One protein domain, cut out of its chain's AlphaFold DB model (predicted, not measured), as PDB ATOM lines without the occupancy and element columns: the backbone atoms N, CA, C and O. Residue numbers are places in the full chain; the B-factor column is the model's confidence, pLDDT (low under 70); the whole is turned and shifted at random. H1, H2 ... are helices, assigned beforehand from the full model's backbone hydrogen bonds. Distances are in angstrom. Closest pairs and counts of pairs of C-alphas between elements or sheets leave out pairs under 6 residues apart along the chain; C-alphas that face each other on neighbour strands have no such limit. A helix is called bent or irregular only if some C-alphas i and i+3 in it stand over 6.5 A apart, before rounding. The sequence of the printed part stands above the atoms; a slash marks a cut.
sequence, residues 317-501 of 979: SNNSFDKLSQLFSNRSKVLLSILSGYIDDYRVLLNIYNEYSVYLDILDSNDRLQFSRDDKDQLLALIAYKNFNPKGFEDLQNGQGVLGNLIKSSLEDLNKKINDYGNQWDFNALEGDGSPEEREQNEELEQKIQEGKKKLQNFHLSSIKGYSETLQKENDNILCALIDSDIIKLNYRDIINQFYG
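AT A GLANCE: This is residues 317 to 501 of the 979 residues of an uncharacterized protein of Convivina intestini (UniProt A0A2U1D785). A head of short and medium helices packed round H4 sends out one long arm, the hairpin-like pair H6 and H8, which run side by side in opposite ways, with little H7 at the arm's tip. In the head, H2, H3, H5, H10 and H11 pack on H4, while H1 packs on H2, and H9 packs on H10 and on the base of H6. The printed part has 185 residues, with eleven named helices, H1 to H11 in chain order, and no named strand: the class is all helix. It is loose, with a radius of gyration of the C-alphas of 21.5 A, and elongated, spanning 72 by 41 by 28 A; the arm makes much of the length.

IN THESE COORDINATES: Find C-alpha 317 at (100.191, 169.722, 171.602), where H1 begins; it runs to residue 327 and is irregular, with C-alphas 318 and 321 7.1 A apart. Next come H2, residues 333 to 340, H3, residues 346 to 365 and 28.3 A long, H4, residues 373 to 388 and 23.0 A, and H5, residues 390 to 397. At C-alpha 401, (80.318, 169.176, 151.505), H6 sets out and runs 34.7 A to residue 424. H7, residues 428 to 433, is irregular, with C-alphas 430 and 433 7.7 A apart. H8, residues 436 to 457, runs 31.7 A. Then read H9, residues 467 to 473, H10, residues 477 to 484, and H11, residues 492 to 497, ending at C-alpha 497, (75.353, 156.263, 160.214).

HOW THE PARTS SIT: Start at the hub, H4, which touches five helices. H3 and H4 form a hairpin at a steep tilt of 43 degrees, touching with residues 348 to 356 of H3 alone; their closest C-alphas, Ile 352 and Ala 384, are 5.7 A apart. H2 touches H4 at a shallow tilt of 4 degrees, the same way, closest at C-alphas 335 and 377, 7.1 A. H11 is about perpendicular to H4, at 74 degrees. H6 and H8 touch, opposite ways at a shallow tilt of 22 degrees, closest at the C-alphas of Ile 418 and Ile 449, 5.5 A. In H2 to H6 and H8 to H11 every O i to N i+4 pair is within hydrogen-bond range; H1 has 4 of 7, and H7 has 0 of 2, with 0 of 3 O i to N i+3 pairs.

THE WHOLE: The C-alphas farthest apart, of Tyr 346 and Asp 433, are 72.9 A apart. The printed part has no cut and no long link. Look for pLDDT under 70 at residues 366 to 370, 427 to 434, 453, 456 to 458 and 500 to 501; the mean of the printed part is 82.6.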
ATOM      1  N   SER A 317      99.951 170.695 172.677       74.25
ATOM      2  CA  SER A 317     100.191 169.722 171.602       74.25
ATOM      3  C   SER A 317     101.350 168.763 171.932       74.25
ATOM      4  O   SER A 317     101.230 167.555 171.751       74.25
ATOM      5  N   ASN A 318     102.420 169.266 172.559       73.19
ATOM      6  CA  ASN A 318     103.612 168.480 172.904       73.19
ATOM      7  C   ASN A 318     103.384 167.376 173.953       73.19
ATOM      8  O   ASN A 318     104.066 166.359 173.911       73.19
ATOM      9  N   ASN A 319     102.458 167.559 174.904       82.19
ATOM     10  CA  ASN A 319     102.142 166.548 175.932       82.19
ATOM     11  C   ASN A 319     100.760 165.894 175.734       82.19
ATOM     12  O   ASN A 319     100.347 165.044 176.528       82.19
ATOM     13  N   SER A 320     100.047 166.281 174.671       86.94
ATOM     14  CA  SER A 320      98.727 165.765 174.306       86.94
ATOM     15  C   SER A 320      98.763 164.261 174.052       86.94
ATOM     16  O   SER A 320      97.892 163.534 174.532       86.94
ATOM     17  N   PHE A 321      99.819 163.774 173.392       90.12
ATOM     18  CA  PHE A 321      99.992 162.358 173.071       90.12
ATOM     19  C   PHE A 321      99.951 161.450 174.307       90.12
ATOM     20  O   PHE A 321      99.277 160.418 174.292       90.12
ATOM     21  N   ASP A 322     100.615 161.836 175.399       88.50
ATOM     22  CA  ASP A 322     100.642 161.039 176.630       88.50
ATOM     23  C   ASP A 322      99.256 160.967 177.277       88.50
ATOM     24  O   ASP A 322      98.818 159.906 177.730       88.50
ATOM     25  N   LYS A 323      98.522 162.087 177.287       88.00
ATOM     26  CA  LYS A 323      97.151 162.149 177.820       88.00
ATOM     27  C   LYS A 323      96.178 161.350 176.958       88.00
ATOM     28  O   LYS A 323      95.369 160.594 177.495       88.00
ATOM     29  N   LEU A 324      96.288 161.469 175.638       91.75
ATOM     30  CA  LEU A 324      95.551 160.656 174.674       91.75
ATOM     31  C   LEU A 324      95.835 159.166 174.893       91.75
ATOM     32  O   LEU A 324      94.901 158.382 175.021       91.75
ATOM     33  N   SER A 325      97.102 158.785 175.043       91.19
ATOM     34  CA  SER A 325      97.521 157.400 175.293       91.19
ATOM     35  C   SER A 325      96.986 156.846 176.615       91.19
ATOM     36  O   SER A 325      96.648 155.667 176.694       91.19
ATOM     37  N   GLN A 326      96.845 157.681 177.649       89.75
ATOM     38  CA  GLN A 326      96.216 157.288 178.916       89.75
ATOM     39  C   GLN A 326      94.704 157.051 178.776       89.75
ATOM     40  O   GLN A 326      94.167 156.135 179.400       89.75
ATOM     41  N   LEU A 327      93.999 157.869 177.987       90.19
ATOM     42  CA  LEU A 327      92.542 157.769 177.811       90.19
ATOM     43  C   LEU A 327      92.122 156.721 176.772       90.19
ATOM     44  O   LEU A 327      91.065 156.104 176.906       90.19
ATOM     45  N   PHE A 328      92.956 156.513 175.756       92.69
ATOM     46  CA  PHE A 328      92.682 155.707 174.570       92.69
ATOM     47  C   PHE A 328      93.749 154.622 174.358       92.69
ATOM     48  O   PHE A 328      94.114 154.311 173.227       92.69
ATOM     49  N   SER A 329      94.231 154.009 175.442       86.19
ATOM     50  CA  SER A 329      95.360 153.059 175.452       86.19
ATOM     51  C   SER A 329      95.270 151.900 174.445       86.19
ATOM     52  O   SER A 329      96.294 151.382 174.010       86.19
ATOM     53  N   ASN A 330      94.058 151.508 174.044       86.69
ATOM     54  CA  ASN A 330      93.809 150.395 173.121       86.69
ATOM     55  C   ASN A 330      93.680 150.816 171.640       86.69
ATOM     56  O   ASN A 330      93.259 150.000 170.819       86.69
ATOM     57  N   ARG A 331      93.961 152.077 171.296       93.25
ATOM     58  CA  ARG A 331      93.826 152.631 169.933       93.25
ATOM     59  C   ARG A 331      95.172 152.695 169.205       93.25
ATOM     60  O   ARG A 331      96.218 152.438 169.806       93.25
ATOM     61  N   SER A 332      95.167 152.964 167.902       93.31
ATOM     62  CA  SER A 332      96.401 153.121 167.117       93.31
ATOM     63  C   SER A 332      97.257 154.290 167.610       93.31
ATOM     64  O   SER A 332      96.785 155.420 167.726       93.31
ATOM     65  N   LYS A 333      98.556 154.043 167.833       92.69
ATOM     66  CA  LYS A 333      99.523 155.104 168.166       92.69
ATOM     67  C   LYS A 333      99.653 156.139 167.047       92.69
ATOM     68  O   LYS A 333      99.899 157.299 167.347       92.69
ATOM     69  N   VAL A 334      99.461 155.731 165.788       93.56
ATOM     70  CA  VAL A 334      99.481 156.641 164.631       93.56
ATOM     71  C   VAL A 334      98.333 157.639 164.747       93.56
ATOM     72  O   VAL A 334      98.572 158.842 164.737       93.56
ATOM     73  N   LEU A 335      97.109 157.153 164.990       96.31
ATOM     74  CA  LEU A 335      95.946 158.013 165.219       96.31
ATOM     75  C   LEU A 335      96.171 158.971 166.394       96.31
ATOM     76  O   LEU A 335      95.953 160.172 166.262       96.31
ATOM     77  N   LEU A 336      96.639 158.464 167.539       95.44
ATOM     78  CA  LEU A 336      96.885 159.316 168.707       95.44
ATOM     79  C   LEU A 336      97.974 160.368 168.440       95.44
ATOM     80  O   LEU A 336      97.864 161.484 168.939       95.44
ATOM     81  N   SER A 337      98.987 160.044 167.630       93.25
ATOM     82  CA  SER A 337     100.017 160.994 167.198       93.25
ATOM     83  C   SER A 337      99.429 162.102 166.329       93.25
ATOM     84  O   SER A 337      99.714 163.270 166.579       93.25
ATOM     85  N   ILE A 338      98.569 161.767 165.363       93.94
ATOM     86  CA  ILE A 338      97.891 162.761 164.517       93.94
ATOM     87  C   ILE A 338      97.038 163.676 165.391       93.94
ATOM     88  O   ILE A 338      97.237 164.886 165.398       93.94
ATOM     89  N   LEU A 339      96.147 163.097 166.203       94.69
ATOM     90  CA  LEU A 339      95.256 163.860 167.076       94.69
ATOM     91  C   LEU A 339      96.014 164.739 168.078       94.69
ATOM     92  O   LEU A 339      95.535 165.822 168.409       94.69
ATOM     93  N   SER A 340      97.204 164.329 168.531       93.00
ATOM     94  CA  SER A 340      98.020 165.139 169.444       93.00
ATOM     95  C   SER A 340      98.483 166.474 168.849       93.00
ATOM     96  O   SER A 340      98.662 167.437 169.593       93.00
ATOM     97  N   GLY A 341      98.604 166.559 167.520       90.81
ATOM     98  CA  GLY A 341      98.929 167.801 166.818       90.81
ATOM     99  C   GLY A 341      97.797 168.834 166.829       90.81
ATOM    100  O   GLY A 341      98.074 170.023 166.696       90.81
ATOM    101  N   TYR A 342      96.548 168.401 167.036       91.69
ATOM    102  CA  TYR A 342      95.356 169.261 166.979       91.69
ATOM    103  C   TYR A 342      94.692 169.457 168.346       91.69
ATOM    104  O   TYR A 342      94.175 170.532 168.635       91.69
ATOM    105  N   ILE A 343      94.689 168.435 169.209       91.06
ATOM    106  CA  ILE A 343      94.063 168.512 170.534       91.06
ATOM    107  C   ILE A 343      95.057 169.121 171.514       91.06
ATOM    108  O   ILE A 343      95.949 168.436 172.011       91.06
ATOM    109  N   ASP A 344      94.866 170.395 171.836       87.06
ATOM    110  CA  ASP A 344      95.680 171.132 172.803       87.06
ATOM    111  C   ASP A 344      94.879 171.634 174.025       87.06
ATOM    112  O   ASP A 344      95.476 172.128 174.988       87.06
ATOM    113  N   ASP A 345      93.550 171.481 174.003       86.19
ATOM    114  CA  ASP A 345      92.619 171.805 175.086       86.19
ATOM    115  C   ASP A 345      92.100 170.527 175.771       86.19
ATOM    116  O   ASP A 345      91.587 169.592 175.147       86.19
ATOM    117  N   TYR A 346      92.212 170.495 177.100       84.75
ATOM    118  CA  TYR A 346      91.846 169.323 177.891       84.75
ATOM    119  C   TYR A 346      90.329 169.081 177.962       84.75
ATOM    120  O   TYR A 346      89.903 167.933 178.072       84.75
ATOM    121  N   ARG A 347      89.485 170.120 177.881       87.88
ATOM    122  CA  ARG A 347      88.022 169.954 177.831       87.88
ATOM    123  C   ARG A 347      87.592 169.334 176.510       87.88
ATOM    124  O   ARG A 347      86.739 168.453 176.536       87.88
ATOM    125  N   VAL A 348      88.205 169.744 175.398       91.38
ATOM    126  CA  VAL A 348      87.973 169.119 174.084       91.38
ATOM    127  C   VAL A 348      88.357 167.641 174.140       91.38
ATOM    128  O   VAL A 348      87.539 166.788 173.810       91.38
ATOM    129  N   LEU A 349      89.537 167.314 174.683       91.69
ATOM    130  CA  LEU A 349      89.956 165.924 174.897       91.69
ATOM    131  C   LEU A 349      88.941 165.118 175.728       91.69
ATOM    132  O   LEU A 349      88.592 163.991 175.371       91.69
ATOM    133  N   LEU A 350      88.471 165.675 176.849       91.12
ATOM    134  CA  LEU A 350      87.479 165.019 177.699       91.12
ATOM    135  C   LEU A 350      86.136 164.839 176.986       91.12
ATOM    136  O   LEU A 350      85.499 163.804 177.182       91.12
ATOM    137  N   ASN A 351      85.715 165.801 176.163       95.62
ATOM    138  CA  ASN A 351      84.480 165.685 175.402       95.62
ATOM    139  C   ASN A 351      84.591 164.606 174.318       95.62
ATOM    140  O   ASN A 351      83.721 163.743 174.249       95.62
ATOM    141  N   ILE A 352      85.709 164.559 173.587       96.12
ATOM    142  CA  ILE A 352      86.016 163.477 172.638       96.12
ATOM    143  C   ILE A 352      85.981 162.118 173.349       96.12
ATOM    144  O   ILE A 352      85.348 161.183 172.867       96.12
ATOM    145  N   TYR A 353      86.606 162.001 174.527       94.81
ATOM    146  CA  TYR A 353      86.568 160.770 175.325       94.81
ATOM    147  C   TYR A 353      85.146 160.383 175.744       94.81
ATOM    148  O   TYR A 353      84.792 159.201 175.690       94.81
ATOM    149  N   ASN A 354      84.344 161.354 176.180       95.19
ATOM    150  CA  ASN A 354      82.967 161.126 176.593       95.19
ATOM    151  C   ASN A 354      82.108 160.661 175.422       95.19
ATOM    152  O   ASN A 354      81.476 159.616 175.542       95.19
ATOM    153  N   GLU A 355      82.119 161.392 174.304       95.44
ATOM    154  CA  GLU A 355      81.378 161.017 173.101       95.44
ATOM    155  C   GLU A 355      81.810 159.627 172.636       95.44
ATOM    156  O   GLU A 355      80.982 158.723 172.599       95.44
ATOM    157  N   TYR A 356      83.107 159.397 172.423       94.31
ATOM    158  CA  TYR A 356      83.616 158.088 172.008       94.31
ATOM    159  C   TYR A 356      83.207 156.951 172.954       94.31
ATOM    160  O   TYR A 356      82.842 155.869 172.498       94.31
ATOM    161  N   SER A 357      83.208 157.188 174.269       92.25
ATOM    162  CA  SER A 357      82.745 156.192 175.241       92.25
ATOM    163  C   SER A 357      81.249 155.895 175.108       92.25
ATOM    164  O   SER A 357      80.872 154.734 175.215       92.25
ATOM    165  N   VAL A 358      80.408 156.903 174.844       91.38
ATOM    166  CA  VAL A 358      78.968 156.706 174.598       91.38
ATOM    167  C   VAL A 358      78.747 155.861 173.346       91.38
ATOM    168  O   VAL A 358      77.996 154.893 173.399       91.38
ATOM    169  N   TYR A 359      79.427 156.185 172.244       89.19
ATOM    170  CA  TYR A 359      79.314 155.412 171.006       89.19
ATOM    171  C   TYR A 359      79.754 153.954 171.196       89.19
ATOM    172  O   TYR A 359      79.049 153.043 170.770       89.19
ATOM    173  N   LEU A 360      80.871 153.712 171.892       87.69
ATOM    174  CA  LEU A 360      81.310 152.350 172.210       87.69
ATOM    175  C   LEU A 360      80.316 151.590 173.098       87.69
ATOM    176  O   LEU A 360      80.031 150.431 172.816       87.69
ATOM    177  N   ASP A 361      79.775 152.225 174.142       86.81
ATOM    178  CA  ASP A 361      78.800 151.587 175.033       86.81
ATOM    179  C   ASP A 361      77.511 151.209 174.265       86.81
ATOM    180  O   ASP A 361      76.915 150.167 174.543       86.81
ATOM    181  N   ILE A 362      77.094 152.018 173.277       83.62
ATOM    182  CA  ILE A 362      75.966 151.704 172.382       83.62
ATOM    183  C   ILE A 362      76.286 150.486 171.502       83.62
ATOM    184  O   ILE A 362      75.440 149.594 171.393       83.62
ATOM    185  N   LEU A 363      77.489 150.413 170.917       80.75
ATOM    186  CA  LEU A 363      77.928 149.252 170.129       80.75
ATOM    187  C   LEU A 363      77.920 147.965 170.960       80.75
ATOM    188  O   LEU A 363      77.305 146.981 170.554       80.75
ATOM    189  N   ASP A 364      78.548 147.993 172.139       77.62
ATOM    190  CA  ASP A 364      78.673 146.828 173.021       77.62
ATOM    191  C   ASP A 364      77.300 146.348 173.539       77.62
ATOM    192  O   ASP A 364      77.135 145.177 173.869       77.62
ATOM    193  N   SER A 365      76.303 147.240 173.615       74.25
ATOM    194  CA  SER A 365      74.953 146.912 174.096       74.25
ATOM    195  C   SER A 365      74.033 146.272 173.057       74.25
ATOM    196  O   SER A 365      73.063 145.619 173.433       74.25
ATOM    197  N   ASN A 366      74.301 146.475 171.766       62.84
ATOM    198  CA  ASN A 366      73.340 146.158 170.713       62.84
ATOM    199  C   ASN A 366      73.588 144.809 170.019       62.84
ATOM    200  O   ASN A 366      72.789 144.459 169.156       62.84
ATOM    201  N   ASP A 367      74.669 144.069 170.318       58.81
ATOM    202  CA  ASP A 367      75.133 142.870 169.570       58.81
ATOM    203  C   ASP A 367      75.237 143.084 168.033       58.81
ATOM    204  O   ASP A 367      75.445 142.157 167.241       58.81
ATOM    205  N   ARG A 368      75.120 144.340 167.582       51.72
ATOM    206  CA  ARG A 368      75.115 144.771 166.185       51.72
ATOM    207  C   ARG A 368      76.556 145.002 165.753       51.72
ATOM    208  O   ARG A 368      77.079 146.092 165.925       51.72
ATOM    209  N   LEU A 369      77.148 143.969 165.150       57.34
ATOM    210  CA  LEU A 369      78.459 143.961 164.482       57.34
ATOM    211  C   LEU A 369      79.658 144.219 165.406       57.34
ATOM    212  O   LEU A 369      79.793 145.259 166.041       57.34
ATOM    213  N   GLN A 370      80.602 143.278 165.415       64.75
ATOM    214  CA  GLN A 370      81.871 143.482 166.104       64.75
ATOM    215  C   GLN A 370      82.737 144.439 165.286       64.75
ATOM    216  O   GLN A 370      83.280 144.054 164.254       64.75
ATOM    217  N   PHE A 371      82.870 145.682 165.754       78.25
ATOM    218  CA  PHE A 371      83.828 146.619 165.171       78.25
ATOM    219  C   PHE A 371      85.232 146.050 165.315       78.25
ATOM    220  O   PHE A 371      85.664 145.710 166.428       78.25
ATOM    221  N   SER A 372      85.951 146.005 164.196       84.75
ATOM    222  CA  SER A 372      87.373 145.707 164.189       84.75
ATOM    223  C   SER A 372      88.145 146.784 164.959       84.75
ATOM    224  O   SER A 372      87.612 147.812 165.398       84.75
ATOM    225  N   ARG A 373      89.442 146.551 165.177       85.19
ATOM    226  CA  ARG A 373      90.292 147.570 165.799       85.19
ATOM    227  C   ARG A 373      90.315 148.853 164.964       85.19
ATOM    228  O   ARG A 373      90.234 149.922 165.570       85.19
ATOM    229  N   ASP A 374      90.363 148.710 163.643       86.62
ATOM    230  CA  ASP A 374      90.426 149.800 162.672       86.62
ATOM    231  C   ASP A 374      89.126 150.604 162.653       86.62
ATOM    232  O   ASP A 374      89.178 151.825 162.735       86.62
ATOM    233  N   ASP A 375      87.963 149.944 162.685       88.75
ATOM    234  CA  ASP A 375      86.660 150.629 162.738       88.75
ATOM    235  C   ASP A 375      86.536 151.498 163.996       88.75
ATOM    236  O   ASP A 375      86.020 152.614 163.968       88.75
ATOM    237  N   LYS A 376      87.054 151.005 165.129       91.56
ATOM    238  CA  LYS A 376      87.096 151.758 166.391       91.56
ATOM    239  C   LYS A 376      88.087 152.929 166.340       91.56
ATOM    240  O   LYS A 376      87.847 153.947 166.989       91.56
ATOM    241  N   ASP A 377      89.191 152.802 165.601       95.06
ATOM    242  CA  ASP A 377      90.138 153.902 165.380       95.06
ATOM    243  C   ASP A 377      89.527 154.964 164.449       95.06
ATOM    244  O   ASP A 377      89.554 156.151 164.773       95.06
ATOM    245  N   GLN A 378      88.871 154.544 163.367       94.75
ATOM    246  CA  GLN A 378      88.133 155.422 162.464       94.75
ATOM    247  C   GLN A 378      86.986 156.142 163.190       94.75
ATOM    248  O   GLN A 378      86.837 157.353 163.050       94.75
ATOM    249  N   LEU A 379      86.230 155.452 164.050       94.50
ATOM    250  CA  LEU A 379      85.197 156.068 164.891       94.50
ATOM    251  C   LEU A 379      85.773 157.151 165.816       94.50
ATOM    252  O   LEU A 379      85.201 158.235 165.925       94.50
ATOM    253  N   LEU A 380      86.911 156.890 166.471       96.62
ATOM    254  CA  LEU A 380      87.576 157.898 167.303       96.62
ATOM    255  C   LEU A 380      88.024 159.104 166.465       96.62
ATOM    256  O   LEU A 380      87.847 160.240 166.904       96.62
ATOM    257  N   ALA A 381      88.569 158.871 165.270       96.88
ATOM    258  CA  ALA A 381      88.958 159.932 164.345       96.88
ATOM    259  C   ALA A 381      87.762 160.805 163.936       96.88
ATOM    260  O   ALA A 381      87.853 162.029 163.983       96.88
ATOM    261  N   LEU A 382      86.621 160.190 163.616       95.31
ATOM    262  CA  LEU A 382      85.397 160.888 163.216       95.31
ATOM    263  C   LEU A 382      84.782 161.687 164.374       95.31
ATOM    264  O   LEU A 382      84.336 162.812 164.174       95.31
ATOM    265  N   ILE A 383      84.816 161.165 165.605       96.25
ATOM    266  CA  ILE A 383      84.353 161.897 166.799       96.25
ATOM    267  C   ILE A 383      85.294 163.050 167.155       96.25
ATOM    268  O   ILE A 383      84.833 164.122 167.559       96.25
ATOM    269  N   ALA A 384      86.607 162.857 167.001       96.31
ATOM    270  CA  ALA A 384      87.566 163.943 167.145       96.31
ATOM    271  C   ALA A 384      87.295 165.031 166.099       96.31
ATOM    272  O   ALA A 384      87.140 166.192 166.465       96.31
ATOM    273  N   TYR A 385      87.130 164.648 164.830       95.44
ATOM    274  CA  TYR A 385      86.780 165.562 163.746       95.44
ATOM    275  C   TYR A 385      85.479 166.327 164.026       95.44
ATOM    276  O   TYR A 385      85.478 167.552 163.964       95.44
ATOM    277  N   LYS A 386      84.420 165.645 164.480       95.19
ATOM    278  CA  LYS A 386      83.161 166.267 164.925       95.19
ATOM    279  C   LYS A 386      83.361 167.353 165.982       95.19
ATOM    280  O   LYS A 386      82.669 168.363 165.963       95.19
ATOM    281  N   ASN A 387      84.286 167.146 166.919       95.88
ATOM    282  CA  ASN A 387      84.569 168.109 167.983       95.88
ATOM    283  C   ASN A 387      85.316 169.355 167.479       95.88
ATOM    284  O   ASN A 387      85.139 170.428 168.053       95.88
ATOM    285  N   PHE A 388      86.126 169.231 166.424       93.25
ATOM    286  CA  PHE A 388      86.855 170.354 165.822       93.25
ATOM    287  C   PHE A 388      86.054 171.091 164.750       93.25
ATOM    288  O   PHE A 388      86.075 172.319 164.717       93.25
ATOM    289  N   ASN A 389      85.339 170.357 163.899       92.69
ATOM    290  CA  ASN A 389      84.528 170.892 162.813       92.69
ATOM    291  C   ASN A 389      83.124 170.250 162.814       92.69
ATOM    292  O   ASN A 389      82.846 169.364 162.004       92.69
ATOM    293  N   PRO A 390      82.211 170.677 163.714       92.50
ATOM    294  CA  PRO A 390      80.868 170.100 163.802       92.50
ATOM    295  C   PRO A 390      80.076 170.198 162.494       92.50
ATOM    296  O   PRO A 390      79.385 169.251 162.131       92.50
ATOM    297  N   LYS A 391      80.207 171.323 161.775       88.88
ATOM    298  CA  LYS A 391      79.533 171.546 160.490       88.88
ATOM    299  C   LYS A 391      80.099 170.636 159.399       88.88
ATOM    300  O   LYS A 391      79.341 169.950 158.729       88.88
ATOM    301  N   GLY A 392      81.425 170.569 159.266       87.75
ATOM    302  CA  GLY A 392      82.057 169.672 158.297       87.75
ATOM    303  C   GLY A 392      81.799 168.192 158.594       87.75
ATOM    304  O   GLY A 392      81.744 167.380 157.673       87.75
ATOM    305  N   PHE A 393      81.598 167.820 159.862       90.69
ATOM    306  CA  PHE A 393      81.133 166.482 160.229       90.69
ATOM    307  C   PHE A 393      79.684 166.225 159.804       90.69
ATOM    308  O   PHE A 393      79.404 165.138 159.310       90.69
ATOM    309  N   GLU A 394      78.776 167.188 159.975       84.88
ATOM    310  CA  GLU A 394      77.382 167.081 159.517       84.88
ATOM    311  C   GLU A 394      77.304 166.905 157.993       84.88
ATOM    312  O   GLU A 394      76.629 165.997 157.505       84.88
ATOM    313  N   ASP A 395      78.069 167.705 157.245       85.00
ATOM    314  CA  ASP A 395      78.192 167.565 155.792       85.00
ATOM    315  C   ASP A 395      78.696 166.160 155.428       85.00
ATOM    316  O   ASP A 395      78.075 165.445 154.639       85.00
ATOM    317  N   LEU A 396      79.774 165.709 156.075       84.06
ATOM    318  CA  LEU A 396      80.369 164.391 155.862       84.06
ATOM    319  C   LEU A 396      79.371 163.261 156.182       84.06
ATOM    320  O   LEU A 396      79.198 162.352 155.366       84.06
ATOM    321  N   GLN A 397      78.648 163.344 157.300       80.81
ATOM    322  CA  GLN A 397      77.604 162.395 157.704       80.81
ATOM    323  C   GLN A 397      76.520 162.231 156.619       80.81
ATOM    324  O   GLN A 397      76.139 161.107 156.265       80.81
ATOM    325  N   ASN A 398      76.098 163.347 156.025       76.31
ATOM    326  CA  ASN A 398      75.097 163.389 154.959       76.31
ATOM    327  C   ASN A 398      75.674 163.097 153.560       76.31
ATOM    328  O   ASN A 398      74.926 163.033 152.588       76.31
ATOM    329  N   GLY A 399      76.986 162.859 153.440       73.44
ATOM    330  CA  GLY A 399      77.664 162.673 152.150       73.44
ATOM    331  C   GLY A 399      77.727 163.945 151.301       73.44
ATOM    332  O   GLY A 399      77.873 163.860 150.085       73.44
ATOM    333  N   GLN A 400      77.583 165.101 151.937       77.88
ATOM    334  CA  GLN A 400      77.628 166.434 151.351       77.88
ATOM    335  C   GLN A 400      78.986 167.103 151.646       77.88
ATOM    336  O   GLN A 400      79.933 166.469 152.122       77.88
ATOM    337  N   GLY A 401      79.097 168.393 151.326       82.81
ATOM    338  CA  GLY A 401      80.318 169.176 151.505       82.81
ATOM    339  C   GLY A 401      81.383 168.889 150.445       82.81
ATOM    340  O   GLY A 401      81.169 168.141 149.488       82.81
ATOM    341  N   VAL A 402      82.555 169.506 150.608       82.56
ATOM    342  CA  VAL A 402      83.648 169.410 149.630       82.56
ATOM    343  C   VAL A 402      84.108 167.977 149.413       82.56
ATOM    344  O   VAL A 402      84.212 167.544 148.267       82.56
ATOM    345  N   LEU A 403      84.334 167.219 150.488       82.69
ATOM    346  CA  LEU A 403      84.778 165.832 150.366       82.69
ATOM    347  C   LEU A 403      83.713 164.953 149.693       82.69
ATOM    348  O   LEU A 403      84.053 164.169 148.812       82.69
ATOM    349  N   GLY A 404      82.434 165.108 150.055       79.00
ATOM    350  CA  GLY A 404      81.334 164.360 149.438       79.00
ATOM    351  C   GLY A 404      81.227 164.615 147.932       79.00
ATOM    352  O   GLY A 404      81.169 163.670 147.146       79.00
ATOM    353  N   ASN A 405      81.306 165.884 147.522       82.50
ATOM    354  CA  ASN A 405      81.284 166.275 146.111       82.50
ATOM    355  C   ASN A 405      82.488 165.723 145.332       82.50
ATOM    356  O   ASN A 405      82.321 165.262 144.207       82.50
ATOM    357  N   LEU A 406      83.683 165.735 145.933       83.75
ATOM    358  CA  LEU A 406      84.899 165.185 145.326       83.75
ATOM    359  C   LEU A 406      84.846 163.662 145.165       83.75
ATOM    360  O   LEU A 406      85.318 163.136 144.157       83.75
ATOM    361  N   ILE A 407      84.284 162.947 146.145       79.44
ATOM    362  CA  ILE A 407      84.062 161.499 146.042       79.44
ATOM    363  C   ILE A 407      83.085 161.219 144.902       79.44
ATOM    364  O   ILE A 407      83.385 160.393 144.043       79.44
ATOM    365  N   LYS A 408      81.949 161.929 144.872       79.00
ATOM    366  CA  LYS A 408      80.920 161.760 143.841       79.00
ATOM    367  C   LYS A 408      81.490 161.990 142.441       79.00
ATOM    368  O   LYS A 408      81.388 161.097 141.610       79.00
ATOM    369  N   SER A 409      82.169 163.115 142.212       80.44
ATOM    370  CA  SER A 409      82.763 163.415 140.904       80.44
ATOM    371  C   SER A 409      83.845 162.409 140.502       80.44
ATOM    372  O   SER A 409      83.893 161.985 139.353       80.44
ATOM    373  N   SER A 410      84.687 161.971 141.443       79.06
ATOM    374  CA  SER A 410      85.747 160.997 141.153       79.06
ATOM    375  C   SER A 410      85.190 159.618 140.795       79.06
ATOM    376  O   SER A 410      85.721 158.961 139.899       79.06
ATOM    377  N   LEU A 411      84.133 159.175 141.485       75.00
ATOM    378  CA  LEU A 411      83.447 157.917 141.185       75.00
ATOM    379  C   LEU A 411      82.683 158.003 139.858       75.00
ATOM    380  O   LEU A 411      82.788 157.082 139.055       75.00
ATOM    381  N   GLU A 412      81.990 159.115 139.589       78.38
ATOM    382  CA  GLU A 412      81.324 159.375 138.305       78.38
ATOM    383  C   GLU A 412      82.321 159.361 137.138       78.38
ATOM    384  O   GLU A 412      82.078 158.698 136.133       78.38
ATOM    385  N   ASP A 413      83.477 160.016 137.281       80.75
ATOM    386  CA  ASP A 413      84.536 160.029 136.266       80.75
ATOM    387  C   ASP A 413      85.126 158.631 136.011       80.75
ATOM    388  O   ASP A 413      85.446 158.281 134.870       80.75
ATOM    389  N   LEU A 414      85.299 157.824 137.063       74.62
ATOM    390  CA  LEU A 414      85.771 156.439 136.961       74.62
ATOM    391  C   LEU A 414      84.738 155.548 136.267       74.62
ATOM    392  O   LEU A 414      85.093 154.848 135.316       74.62
ATOM    393  N   ASN A 415      83.477 155.612 136.697       72.69
ATOM    394  CA  ASN A 415      82.375 154.863 136.101       72.69
ATOM    395  C   ASN A 415      82.167 155.247 134.638       72.69
ATOM    396  O   ASN A 415      82.038 154.372 133.784       72.69
ATOM    397  N   LYS A 416      82.232 156.542 134.315       79.38
ATOM    398  CA  LYS A 416      82.147 157.023 132.937       79.38
ATOM    399  C   LYS A 416      83.250 156.433 132.062       79.38
ATOM    400  O   LYS A 416      82.945 155.909 131.002       79.38
ATOM    401  N   LYS A 417      84.508 156.429 132.521       79.88
ATOM    402  CA  LYS A 417      85.616 155.802 131.776       79.88
ATOM    403  C   LYS A 417      85.398 154.307 131.553       79.88
ATOM    404  O   LYS A 417      85.665 153.822 130.461       79.88
ATOM    405  N   ILE A 418      84.926 153.582 132.570       75.00
ATOM    406  CA  ILE A 418      84.633 152.144 132.457       75.00
ATOM    407  C   ILE A 418      83.518 151.902 131.435       75.00
ATOM    408  O   ILE A 418      83.659 151.018 130.593       75.00
ATOM    409  N   ASN A 419      82.452 152.702 131.475       72.88
ATOM    410  CA  ASN A 419      81.331 152.604 130.542       72.88
ATOM    411  C   ASN A 419      81.738 152.993 129.117       72.88
ATOM    412  O   ASN A 419      81.353 152.314 128.173       72.88
ATOM    413  N   ASP A 420      82.559 154.031 128.950       81.44
ATOM    414  CA  ASP A 420      83.091 154.442 127.649       81.44
ATOM    415  C   ASP A 420      83.935 153.322 127.017       81.44
ATOM    416  O   ASP A 420      83.793 153.060 125.823       81.44
ATOM    417  N   TYR A 421      84.764 152.624 127.807       81.31
ATOM    418  CA  TYR A 421      85.484 151.434 127.337       81.31
ATOM    419  C   TYR A 421      84.537 150.264 127.054       81.31
ATOM    420  O   TYR A 421      84.695 149.597 126.040       81.31
ATOM    421  N   GLY A 422      83.537 150.035 127.910       74.81
ATOM    422  CA  GLY A 422      82.537 148.980 127.730       74.81
ATOM    423  C   GLY A 422      81.691 149.154 126.466       74.81
ATOM    424  O   GLY A 422      81.400 148.175 125.797       74.81
ATOM    425  N   ASN A 423      81.360 150.392 126.097       77.75
ATOM    426  CA  ASN A 423      80.624 150.712 124.870       77.75
ATOM    427  C   ASN A 423      81.459 150.503 123.596       77.75
ATOM    428  O   ASN A 423      80.895 150.341 122.518       77.75
ATOM    429  N   GLN A 424      82.788 150.566 123.708       81.00
ATOM    430  CA  GLN A 424      83.727 150.312 122.609       81.00
ATOM    431  C   GLN A 424      84.138 148.837 122.522       81.00
ATOM    432  O   GLN A 424      84.719 148.431 121.522       81.00
ATOM    433  N   TRP A 425      83.863 148.059 123.570       79.69
ATOM    434  CA  TRP A 425      84.242 146.659 123.681       79.69
ATOM    435  C   TRP A 425      83.178 145.764 123.034       79.69
ATOM    436  O   TRP A 425      82.017 145.772 123.445       79.69
ATOM    437  N   ASP A 426      83.578 144.985 122.028       74.69
ATOM    438  CA  ASP A 426      82.709 144.035 121.324       74.69
ATOM    439  C   ASP A 426      83.146 142.594 121.603       74.69
ATOM    440  O   ASP A 426      84.204 142.136 121.168       74.69
ATOM    441  N   PHE A 427      82.288 141.852 122.304       66.75
ATOM    442  CA  PHE A 427      82.512 140.449 122.639       66.75
ATOM    443  C   PHE A 427      82.638 139.549 121.395       66.75
ATOM    444  O   PHE A 427      83.424 138.601 121.394       66.75
ATOM    445  N   ASN A 428      81.919 139.850 120.307       66.19
ATOM    446  CA  ASN A 428      81.883 138.987 119.119       66.19
ATOM    447  C   ASN A 428      83.192 139.028 118.314       66.19
ATOM    448  O   ASN A 428      83.518 138.078 117.597       66.19
ATOM    449  N   ALA A 429      83.971 140.104 118.458       61.66
ATOM    450  CA  ALA A 429      85.270 140.249 117.810       61.66
ATOM    451  C   ALA A 429      86.316 139.253 118.351       61.66
ATOM    452  O   ALA A 429      87.242 138.894 117.620       61.66
ATOM    453  N   LEU A 430      86.147 138.768 119.591       60.00
ATOM    454  CA  LEU A 430      87.064 137.839 120.266       60.00
ATOM    455  C   LEU A 430      86.794 136.358 119.932       60.00
ATOM    456  O   LEU A 430      87.739 135.571 119.883       60.00
ATOM    457  N   GLU A 431      85.540 135.966 119.664       57.38
ATOM    458  CA  GLU A 431      85.159 134.547 119.505       57.38
ATOM    459  C   GLU A 431      85.087 134.018 118.058       57.38
ATOM    460  O   GLU A 431      85.068 132.798 117.883       57.38
ATOM    461  N   GLY A 432      85.082 134.855 117.007       56.78
ATOM    462  CA  GLY A 432      84.755 134.324 115.668       56.78
ATOM    463  C   GLY A 432      85.288 135.056 114.442       56.78
ATOM    464  O   GLY A 432      86.015 134.442 113.668       56.78
ATOM    465  N   ASP A 433      84.977 136.343 114.261       56.81
ATOM    466  CA  ASP A 433      85.043 136.982 112.927       56.81
ATOM    467  C   ASP A 433      85.896 138.269 112.845       56.81
ATOM    468  O   ASP A 433      86.057 138.827 111.761       56.81
ATOM    469  N   GLY A 434      86.486 138.739 113.951       60.53
ATOM    470  CA  GLY A 434      87.305 139.961 113.971       60.53
ATOM    471  C   GLY A 434      88.711 139.777 113.386       60.53
ATOM    472  O   GLY A 434      89.342 138.731 113.583       60.53
ATOM    473  N   SER A 435      89.221 140.804 112.701       73.94
ATOM    474  CA  SER A 435      90.610 140.878 112.225       73.94
ATOM    475  C   SER A 435      91.620 140.832 113.391       73.94
ATOM    476  O   SER A 435      91.266 141.163 114.525       73.94
ATOM    477  N   PRO A 436      92.891 140.435 113.165       76.31
ATOM    478  CA  PRO A 436      93.900 140.386 114.230       76.31
ATOM    479  C   PRO A 436      94.071 141.715 114.984       76.31
ATOM    480  O   PRO A 436      94.263 141.704 116.195       76.31
ATOM    481  N   GLU A 437      93.941 142.846 114.283       76.75
ATOM    482  CA  GLU A 437      94.035 144.193 114.863       76.75
ATOM    483  C   GLU A 437      92.824 144.527 115.756       76.75
ATOM    484  O   GLU A 437      92.985 145.107 116.827       76.75
ATOM    485  N   GLU A 438      91.612 144.116 115.366       75.94
ATOM    486  CA  GLU A 438      90.391 144.307 116.169       75.94
ATOM    487  C   GLU A 438      90.387 143.444 117.437       75.94
ATOM    488  O   GLU A 438      89.834 143.850 118.463       75.94
ATOM    489  N   ARG A 439      91.016 142.263 117.392       77.19
ATOM    490  CA  ARG A 439      91.188 141.398 118.570       77.19
ATOM    491  C   ARG A 439      92.149 142.015 119.576       77.19
ATOM    492  O   ARG A 439      91.801 142.115 120.748       77.19
ATOM    493  N   GLU A 440      93.306 142.492 119.120       82.12
ATOM    494  CA  GLU A 440      94.299 143.150 119.982       82.12
ATOM    495  C   GLU A 440      93.718 144.407 120.657       82.12
ATOM    496  O   GLU A 440      93.888 144.610 121.860       82.12
ATOM    497  N   GLN A 441      92.944 145.211 119.918       83.62
ATOM    498  CA  GLN A 441      92.253 146.380 120.475       83.62
ATOM    499  C   GLN A 441      91.195 146.006 121.525       83.62
ATOM    500  O   GLN A 441      91.108 146.661 122.568       83.62
ATOM    501  N   ASN A 442      90.402 144.954 121.292       82.75
ATOM    502  CA  ASN A 442      89.394 144.502 122.255       82.75
ATOM    503  C   ASN A 442      90.008 143.857 123.507       82.75
ATOM    504  O   ASN A 442      89.486 144.070 124.602       82.75
ATOM    505  N   GLU A 443      91.133 143.146 123.387       83.94
ATOM    506  CA  GLU A 443      91.898 142.648 124.540       83.94
ATOM    507  C   GLU A 443      92.449 143.807 125.394       83.94
ATOM    508  O   GLU A 443      92.365 143.774 126.627       83.94
ATOM    509  N   GLU A 444      92.962 144.875 124.768       86.94
ATOM    510  CA  GLU A 444      93.432 146.070 125.482       86.94
ATOM    511  C   GLU A 444      92.277 146.798 126.201       86.94
ATOM    512  O   GLU A 444      92.427 147.257 127.340       86.94
ATOM    513  N   LEU A 445      91.103 146.890 125.565       85.50
ATOM    514  CA  LEU A 445      89.893 147.448 126.176       85.50
ATOM    515  C   LEU A 445      89.405 146.596 127.352       85.50
ATOM    516  O   LEU A 445      89.090 147.154 128.405       85.50
ATOM    517  N   GLU A 446      89.409 145.267 127.228       81.31
ATOM    518  CA  GLU A 446      89.062 144.364 128.328       81.31
ATOM    519  C   GLU A 446      90.006 144.568 129.520       81.31
ATOM    520  O   GLU A 446      89.545 144.737 130.653       81.31
ATOM    521  N   GLN A 447      91.319 144.657 129.280       85.56
ATOM    522  CA  GLN A 447      92.291 144.963 130.332       85.56
ATOM    523  C   GLN A 447      92.003 146.312 131.000       85.56
ATOM    524  O   GLN A 447      91.966 146.385 132.229       85.56
ATOM    525  N   LYS A 448      91.719 147.370 130.229       83.62
ATOM    526  CA  LYS A 448      91.359 148.697 130.767       83.62
ATOM    527  C   LYS A 448      90.069 148.666 131.590       83.62
ATOM    528  O   LYS A 448      90.000 149.328 132.629       83.62
ATOM    529  N   ILE A 449      89.067 147.889 131.174       72.69
ATOM    530  CA  ILE A 449      87.820 147.682 131.923       72.69
ATOM    531  C   ILE A 449      88.108 146.949 133.237       72.69
ATOM    532  O   ILE A 449      87.649 147.388 134.293       72.69
ATOM    533  N   GLN A 450      88.889 145.866 133.205       71.88
ATOM    534  CA  GLN A 450      89.255 145.106 134.406       71.88
ATOM    535  C   GLN A 450      90.100 145.944 135.373       71.88
ATOM    536  O   GLN A 450      89.859 145.938 136.582       71.88
ATOM    537  N   GLU A 451      91.042 146.736 134.860       81.00
ATOM    538  CA  GLU A 451      91.800 147.701 135.654       81.00
ATOM    539  C   GLU A 451      90.907 148.780 136.264       81.00
ATOM    540  O   GLU A 451      91.073 149.122 137.436       81.00
ATOM    541  N   GLY A 452      89.955 149.314 135.495       70.62
ATOM    542  CA  GLY A 452      88.971 150.281 135.970       70.62
ATOM    543  C   GLY A 452      88.122 149.709 137.104       70.62
ATOM    544  O   GLY A 452      88.054 150.304 138.179       70.62
ATOM    545  N   LYS A 453      87.573 148.502 136.921       67.88
ATOM    546  CA  LYS A 453      86.817 147.773 137.954       67.88
ATOM    547  C   LYS A 453      87.662 147.509 139.204       67.88
ATOM    548  O   LYS A 453      87.184 147.696 140.322       67.88
ATOM    549  N   LYS A 454      88.939 147.147 139.045       70.69
ATOM    550  CA  LYS A 454      89.875 146.937 140.163       70.69
ATOM    551  C   LYS A 454      90.220 148.234 140.902       70.69
ATOM    552  O   LYS A 454      90.371 148.210 142.126       70.69
ATOM    553  N   LYS A 455      90.342 149.361 140.191       72.75
ATOM    554  CA  LYS A 455      90.506 150.700 140.787       72.75
ATOM    555  C   LYS A 455      89.269 151.108 141.582       72.75
ATOM    556  O   LYS A 455      89.415 151.691 142.648       72.75
ATOM    557  N   LEU A 456      88.080 150.747 141.101       66.75
ATOM    558  CA  LEU A 456      86.819 151.020 141.786       66.75
ATOM    559  C   LEU A 456      86.673 150.204 143.077       66.75
ATOM    560  O   LEU A 456      86.319 150.746 144.118       66.75
ATOM    561  N   GLN A 457      87.037 148.918 143.037       60.88
ATOM    562  CA  GLN A 457      87.033 148.046 144.220       60.88
ATOM    563  C   GLN A 457      88.026 148.487 145.305       60.88
ATOM    564  O   GLN A 457      87.758 148.294 146.487       60.88
ATOM    565  N   ASN A 458      89.159 149.080 144.919       68.12
ATOM    566  CA  ASN A 458      90.206 149.540 145.839       68.12
ATOM    567  C   ASN A 458      90.256 151.072 145.941       68.12
ATOM    568  O   ASN A 458      91.333 151.654 146.067       68.12
ATOM    569  N   PHE A 459      89.113 151.747 145.820       73.56
ATOM    570  CA  PHE A 459      89.078 153.203 145.836       73.56
ATOM    571  C   PHE A 459      89.406 153.748 147.235       73.56
ATOM    572  O   PHE A 459      88.628 153.608 148.181       73.56
ATOM    573  N   HIS A 460      90.564 154.398 147.366       81.06
ATOM    574  CA  HIS A 460      90.981 155.079 148.593       81.06
ATOM    575  C   HIS A 460      90.674 156.573 148.506       81.06
ATOM    576  O   HIS A 460      90.897 157.197 147.469       81.06
ATOM    577  N   LEU A 461      90.242 157.181 149.611       80.00
ATOM    578  CA  LEU A 461      89.995 158.628 149.663       80.00
ATOM    579  C   LEU A 461      91.251 159.441 149.318       80.00
ATOM    580  O   LEU A 461      91.163 160.434 148.603       80.00
ATOM    581  N   SER A 462      92.423 158.965 149.741       80.69
ATOM    582  CA  SER A 462      93.720 159.576 149.434       80.69
ATOM    583  C   SER A 462      94.120 159.506 147.953       80.69
ATOM    584  O   SER A 462      95.070 160.164 147.536       80.69
ATOM    585  N   SER A 463      93.404 158.730 147.131       81.69
ATOM    586  CA  SER A 463      93.652 158.641 145.685       81.69
ATOM    587  C   SER A 463      92.924 159.715 144.866       81.69
ATOM    588  O   SER A 463      93.207 159.876 143.677       81.69
ATOM    589  N   ILE A 464      92.009 160.469 145.487       81.38
ATOM    590  CA  ILE A 464      91.271 161.552 144.829       81.38
ATOM    591  C   ILE A 464      92.257 162.635 144.380       81.38
ATOM    592  O   ILE A 464      93.171 163.027 145.100       81.38
ATOM    593  N   LYS A 465      92.103 163.169 143.171       79.88
ATOM    594  CA  LYS A 465      93.008 164.224 142.706       79.88
ATOM    595  C   LYS A 465      92.628 165.563 143.343       79.88
ATOM    596  O   LYS A 465      91.505 166.023 143.186       79.88
ATOM    597  N   GLY A 466      93.572 166.205 144.033       79.88
ATOM    598  CA  GLY A 466      93.395 167.556 144.577       79.88
ATOM    599  C   GLY A 466      92.541 167.657 145.847       79.88
ATOM    600  O   GLY A 466      92.223 168.776 146.255       79.88
ATOM    601  N   TYR A 467      92.176 166.542 146.505       83.06
ATOM    602  CA  TYR A 467      91.410 166.620 147.763       83.06
ATOM    603  C   TYR A 467      92.180 167.377 148.848       83.06
ATOM    604  O   TYR A 467      91.591 168.215 149.520       83.06
ATOM    605  N   SER A 468      93.490 167.141 148.979       82.88
ATOM    606  CA  SER A 468      94.324 167.780 149.998       82.88
ATOM    607  C   SER A 468      94.363 169.298 149.821       82.88
ATOM    608  O   SER A 468      94.091 170.032 150.766       82.88
ATOM    609  N   GLU A 469      94.591 169.784 148.596       85.56
ATOM    610  CA  GLU A 469      94.554 171.216 148.269       85.56
ATOM    611  C   GLU A 469      93.183 171.844 148.548       85.56
ATOM    612  O   GLU A 469      93.099 172.992 148.988       85.56
ATOM    613  N   THR A 470      92.102 171.107 148.286       84.69
ATOM    614  CA  THR A 470      90.736 171.614 148.464       84.69
ATOM    615  C   THR A 470      90.361 171.678 149.945       84.69
ATOM    616  O   THR A 470      89.874 172.708 150.401       84.69
ATOM    617  N   LEU A 471      90.674 170.637 150.723       84.44
ATOM    618  CA  LEU A 471      90.453 170.622 152.173       84.44
ATOM    619  C   LEU A 471      91.309 171.669 152.894       84.44
ATOM    620  O   LEU A 471      90.819 172.352 153.788       84.44
ATOM    621  N   GLN A 472      92.562 171.863 152.475       84.38
ATOM    622  CA  GLN A 472      93.423 172.911 153.031       84.38
ATOM    623  C   GLN A 472      92.875 174.318 152.752       84.38
ATOM    624  O   GLN A 472      92.933 175.174 153.633       84.38
ATOM    625  N   LYS A 473      92.290 174.566 151.569       84.44
ATOM    626  CA  LYS A 473      91.619 175.845 151.255       84.44
ATOM    627  C   LYS A 473      90.415 176.119 152.154       84.44
ATOM    628  O   LYS A 473      90.149 177.279 152.456       84.44
ATOM    629  N   GLU A 474      89.720 175.079 152.606       80.75
ATOM    630  CA  GLU A 474      88.622 175.195 153.573       80.75
ATOM    631  C   GLU A 474      89.086 175.211 155.040       80.75
ATOM    632  O   GLU A 474      88.261 175.247 155.950       80.75
ATOM    633  N   ASN A 475      90.402 175.241 155.284       83.31
ATOM    634  CA  ASN A 475      91.028 175.129 156.604       83.31
ATOM    635  C   ASN A 475      90.745 173.798 157.331       83.31
ATOM    636  O   ASN A 475      90.855 173.735 158.557       83.31
ATOM    637  N   ASP A 476      90.457 172.714 156.603       87.81
ATOM    638  CA  ASP A 476      90.174 171.395 157.177       87.81
ATOM    639  C   ASP A 476      91.402 170.469 157.227       87.81
ATOM    640  O   ASP A 476      91.465 169.362 156.680       87.81
ATOM    641  N   ASN A 477      92.440 170.965 157.898       89.94
ATOM    642  CA  ASN A 477      93.735 170.291 157.967       89.94
ATOM    643  C   ASN A 477      93.688 168.975 158.756       89.94
ATOM    644  O   ASN A 477      94.514 168.096 158.515       89.94
ATOM    645  N   ILE A 478      92.764 168.838 159.712       92.06
ATOM    646  CA  ILE A 478      92.626 167.614 160.512       92.06
ATOM    647  C   ILE A 478      92.038 166.479 159.673       92.06
ATOM    648  O   ILE A 478      92.567 165.368 159.713       92.06
ATOM    649  N   LEU A 479      91.000 166.751 158.874       91.75
ATOM    650  CA  LEU A 479      90.404 165.752 157.995       91.75
ATOM    651  C   LEU A 479      91.405 165.302 156.928       91.75
ATOM    652  O   LEU A 479      91.539 164.101 156.697       91.75
ATOM    653  N   CYS A 480      92.170 166.241 156.359       91.00
ATOM    654  CA  CYS A 480      93.255 165.933 155.426       91.00
ATOM    655  C   CYS A 480      94.266 164.951 156.042       91.00
ATOM    656  O   CYS A 480      94.480 163.876 155.492       91.00
ATOM    657  N   ALA A 481      94.808 165.248 157.230       91.69
ATOM    658  CA  ALA A 481      95.793 164.382 157.886       91.69
ATOM    659  C   ALA A 481      95.250 162.979 158.228       91.69
ATOM    660  O   ALA A 481      95.985 161.988 158.172       91.69
ATOM    661  N   LEU A 482      93.963 162.883 158.583       93.88
ATOM    662  CA  LEU A 482      93.292 161.614 158.875       93.88
ATOM    663  C   LEU A 482      93.053 160.765 157.613       93.88
ATOM    664  O   LEU A 482      93.119 159.537 157.703       93.88
ATOM    665  N   ILE A 483      92.803 161.398 156.462       91.38
ATOM    666  CA  ILE A 483      92.681 160.732 155.154       91.38
ATOM    667  C   ILE A 483      94.059 160.313 154.629       91.38
ATOM    668  O   ILE A 483      94.226 159.169 154.210       91.38
ATOM    669  N   ASP A 484      95.063 161.192 154.713       89.56
ATOM    670  CA  ASP A 484      96.443 160.927 154.266       89.56
ATOM    671  C   ASP A 484      97.054 159.713 154.980       89.56
ATOM    672  O   ASP A 484      97.863 158.978 154.415       89.56
ATOM    673  N   SER A 485      96.642 159.491 156.229       88.69
ATOM    674  CA  SER A 485      97.101 158.380 157.067       88.69
ATOM    675  C   SER A 485      96.224 157.123 156.968       88.69
ATOM    676  O   SER A 485      96.387 156.218 157.786       88.69
ATOM    677  N   ASP A 486      95.276 157.081 156.022       88.44
ATOM    678  CA  ASP A 486      94.312 155.986 155.794       88.44
ATOM    679  C   ASP A 486      93.506 155.592 157.054       88.44
ATOM    680  O   ASP A 486      93.077 154.448 157.222       88.44
ATOM    681  N   ILE A 487      93.286 156.544 157.972       92.19
ATOM    682  CA  ILE A 487      92.443 156.324 159.154       92.19
ATOM    683  C   ILE A 487      90.970 156.517 158.794       92.19
ATOM    684  O   ILE A 487      90.135 155.683 159.142       92.19
ATOM    685  N   ILE A 488      90.642 157.620 158.113       89.56
ATOM    686  CA  ILE A 488      89.309 157.824 157.538       89.56
ATOM    687  C   ILE A 488      89.319 157.228 156.132       89.56
ATOM    688  O   ILE A 488      89.995 157.728 155.238       89.56
ATOM    689  N   LYS A 489      88.556 156.149 155.965       87.75
ATOM    690  CA  LYS A 489      88.419 155.369 154.732       87.75
ATOM    691  C   LYS A 489      87.071 155.642 154.062       87.75
ATOM    692  O   LYS A 489      86.193 156.255 154.662       87.75
ATOM    693  N   LEU A 490      86.877 155.153 152.834       81.25
ATOM    694  CA  LEU A 490      85.652 155.374 152.044       81.25
ATOM    695  C   LEU A 490      84.362 154.928 152.766       81.25
ATOM    696  O   LEU A 490      83.318 155.553 152.615       81.25
ATOM    697  N   ASN A 491      84.450 153.901 153.615       78.62
ATOM    698  CA  ASN A 491      83.349 153.392 154.442       78.62
ATOM    699  C   ASN A 491      82.992 154.290 155.650       78.62
ATOM    700  O   ASN A 491      82.227 153.873 156.517       78.62
ATOM    701  N   TYR A 492      83.538 155.506 155.764       84.38
ATOM    702  CA  TYR A 492      83.305 156.382 156.919       84.38
ATOM    703  C   TYR A 492      81.811 156.645 157.182       84.38
ATOM    704  O   TYR A 492      81.412 156.790 158.339       84.38
ATOM    705  N   ARG A 493      80.980 156.688 156.126       79.12
ATOM    706  CA  ARG A 493      79.525 156.877 156.253       79.12
ATOM    707  C   ARG A 493      78.878 155.706 156.975       79.12
ATOM    708  O   ARG A 493      77.987 155.936 157.784       79.12
ATOM    709  N   ASP A 494      79.357 154.488 156.739       76.38
ATOM    710  CA  ASP A 494      78.859 153.293 157.422       76.38
ATOM    711  C   ASP A 494      79.197 153.356 158.916       76.38
ATOM    712  O   ASP A 494      78.340 153.083 159.753       76.38
ATOM    713  N   ILE A 495      80.411 153.811 159.260       83.75
ATOM    714  CA  ILE A 495      80.844 153.983 160.655       83.75
ATOM    715  C   ILE A 495      79.992 155.028 161.393       83.75
ATOM    716  O   ILE A 495      79.629 154.805 162.547       83.75
ATOM    717  N   ILE A 496      79.661 156.160 160.759       80.12
ATOM    718  CA  ILE A 496      78.859 157.219 161.402       80.12
ATOM    719  C   ILE A 496      77.379 156.840 161.457       80.12
ATOM    720  O   ILE A 496      76.754 156.936 162.514       80.12
ATOM    721  N   ASN A 497      76.802 156.420 160.332       73.94
ATOM    722  CA  ASN A 497      75.353 156.263 160.214       73.94
ATOM    723  C   ASN A 497      74.832 154.978 160.862       73.94
ATOM    724  O   ASN A 497      73.637 154.866 161.102       73.94
ATOM    725  N   GLN A 498      75.702 154.055 161.283       73.19
ATOM    726  CA  GLN A 498      75.281 152.925 162.116       73.19
ATOM    727  C   GLN A 498      74.618 153.354 163.442       73.19
ATOM    728  O   GLN A 498      73.856 152.593 164.039       73.19
ATOM    729  N   PHE A 499      74.885 154.577 163.907       71.50
ATOM    730  CA  PHE A 499      74.283 155.143 165.117       71.50
ATOM    731  C   PHE A 499      73.050 156.012 164.840       71.50
ATOM    732  O   PHE A 499      72.355 156.400 165.780       71.50
ATOM    733  N   TYR A 500      72.787 156.324 163.567       60.88
ATOM    734  CA  TYR A 500      71.806 157.307 163.124       60.88
ATOM    735  C   TYR A 500      70.989 156.744 161.960       60.88
ATOM    736  O   TYR A 500      71.425 156.762 160.815       60.88
ATOM    737  N   GLY A 501      69.783 156.267 162.261       53.53
ATOM    738  CA  GLY A 501      68.896 155.646 161.277       53.53
ATOM    739  C   GLY A 501      68.707 154.156 161.528       53.53
ATOM    740  O   GLY A 501      69.365 153.547 162.376       53.53
TER     741      GLY A 501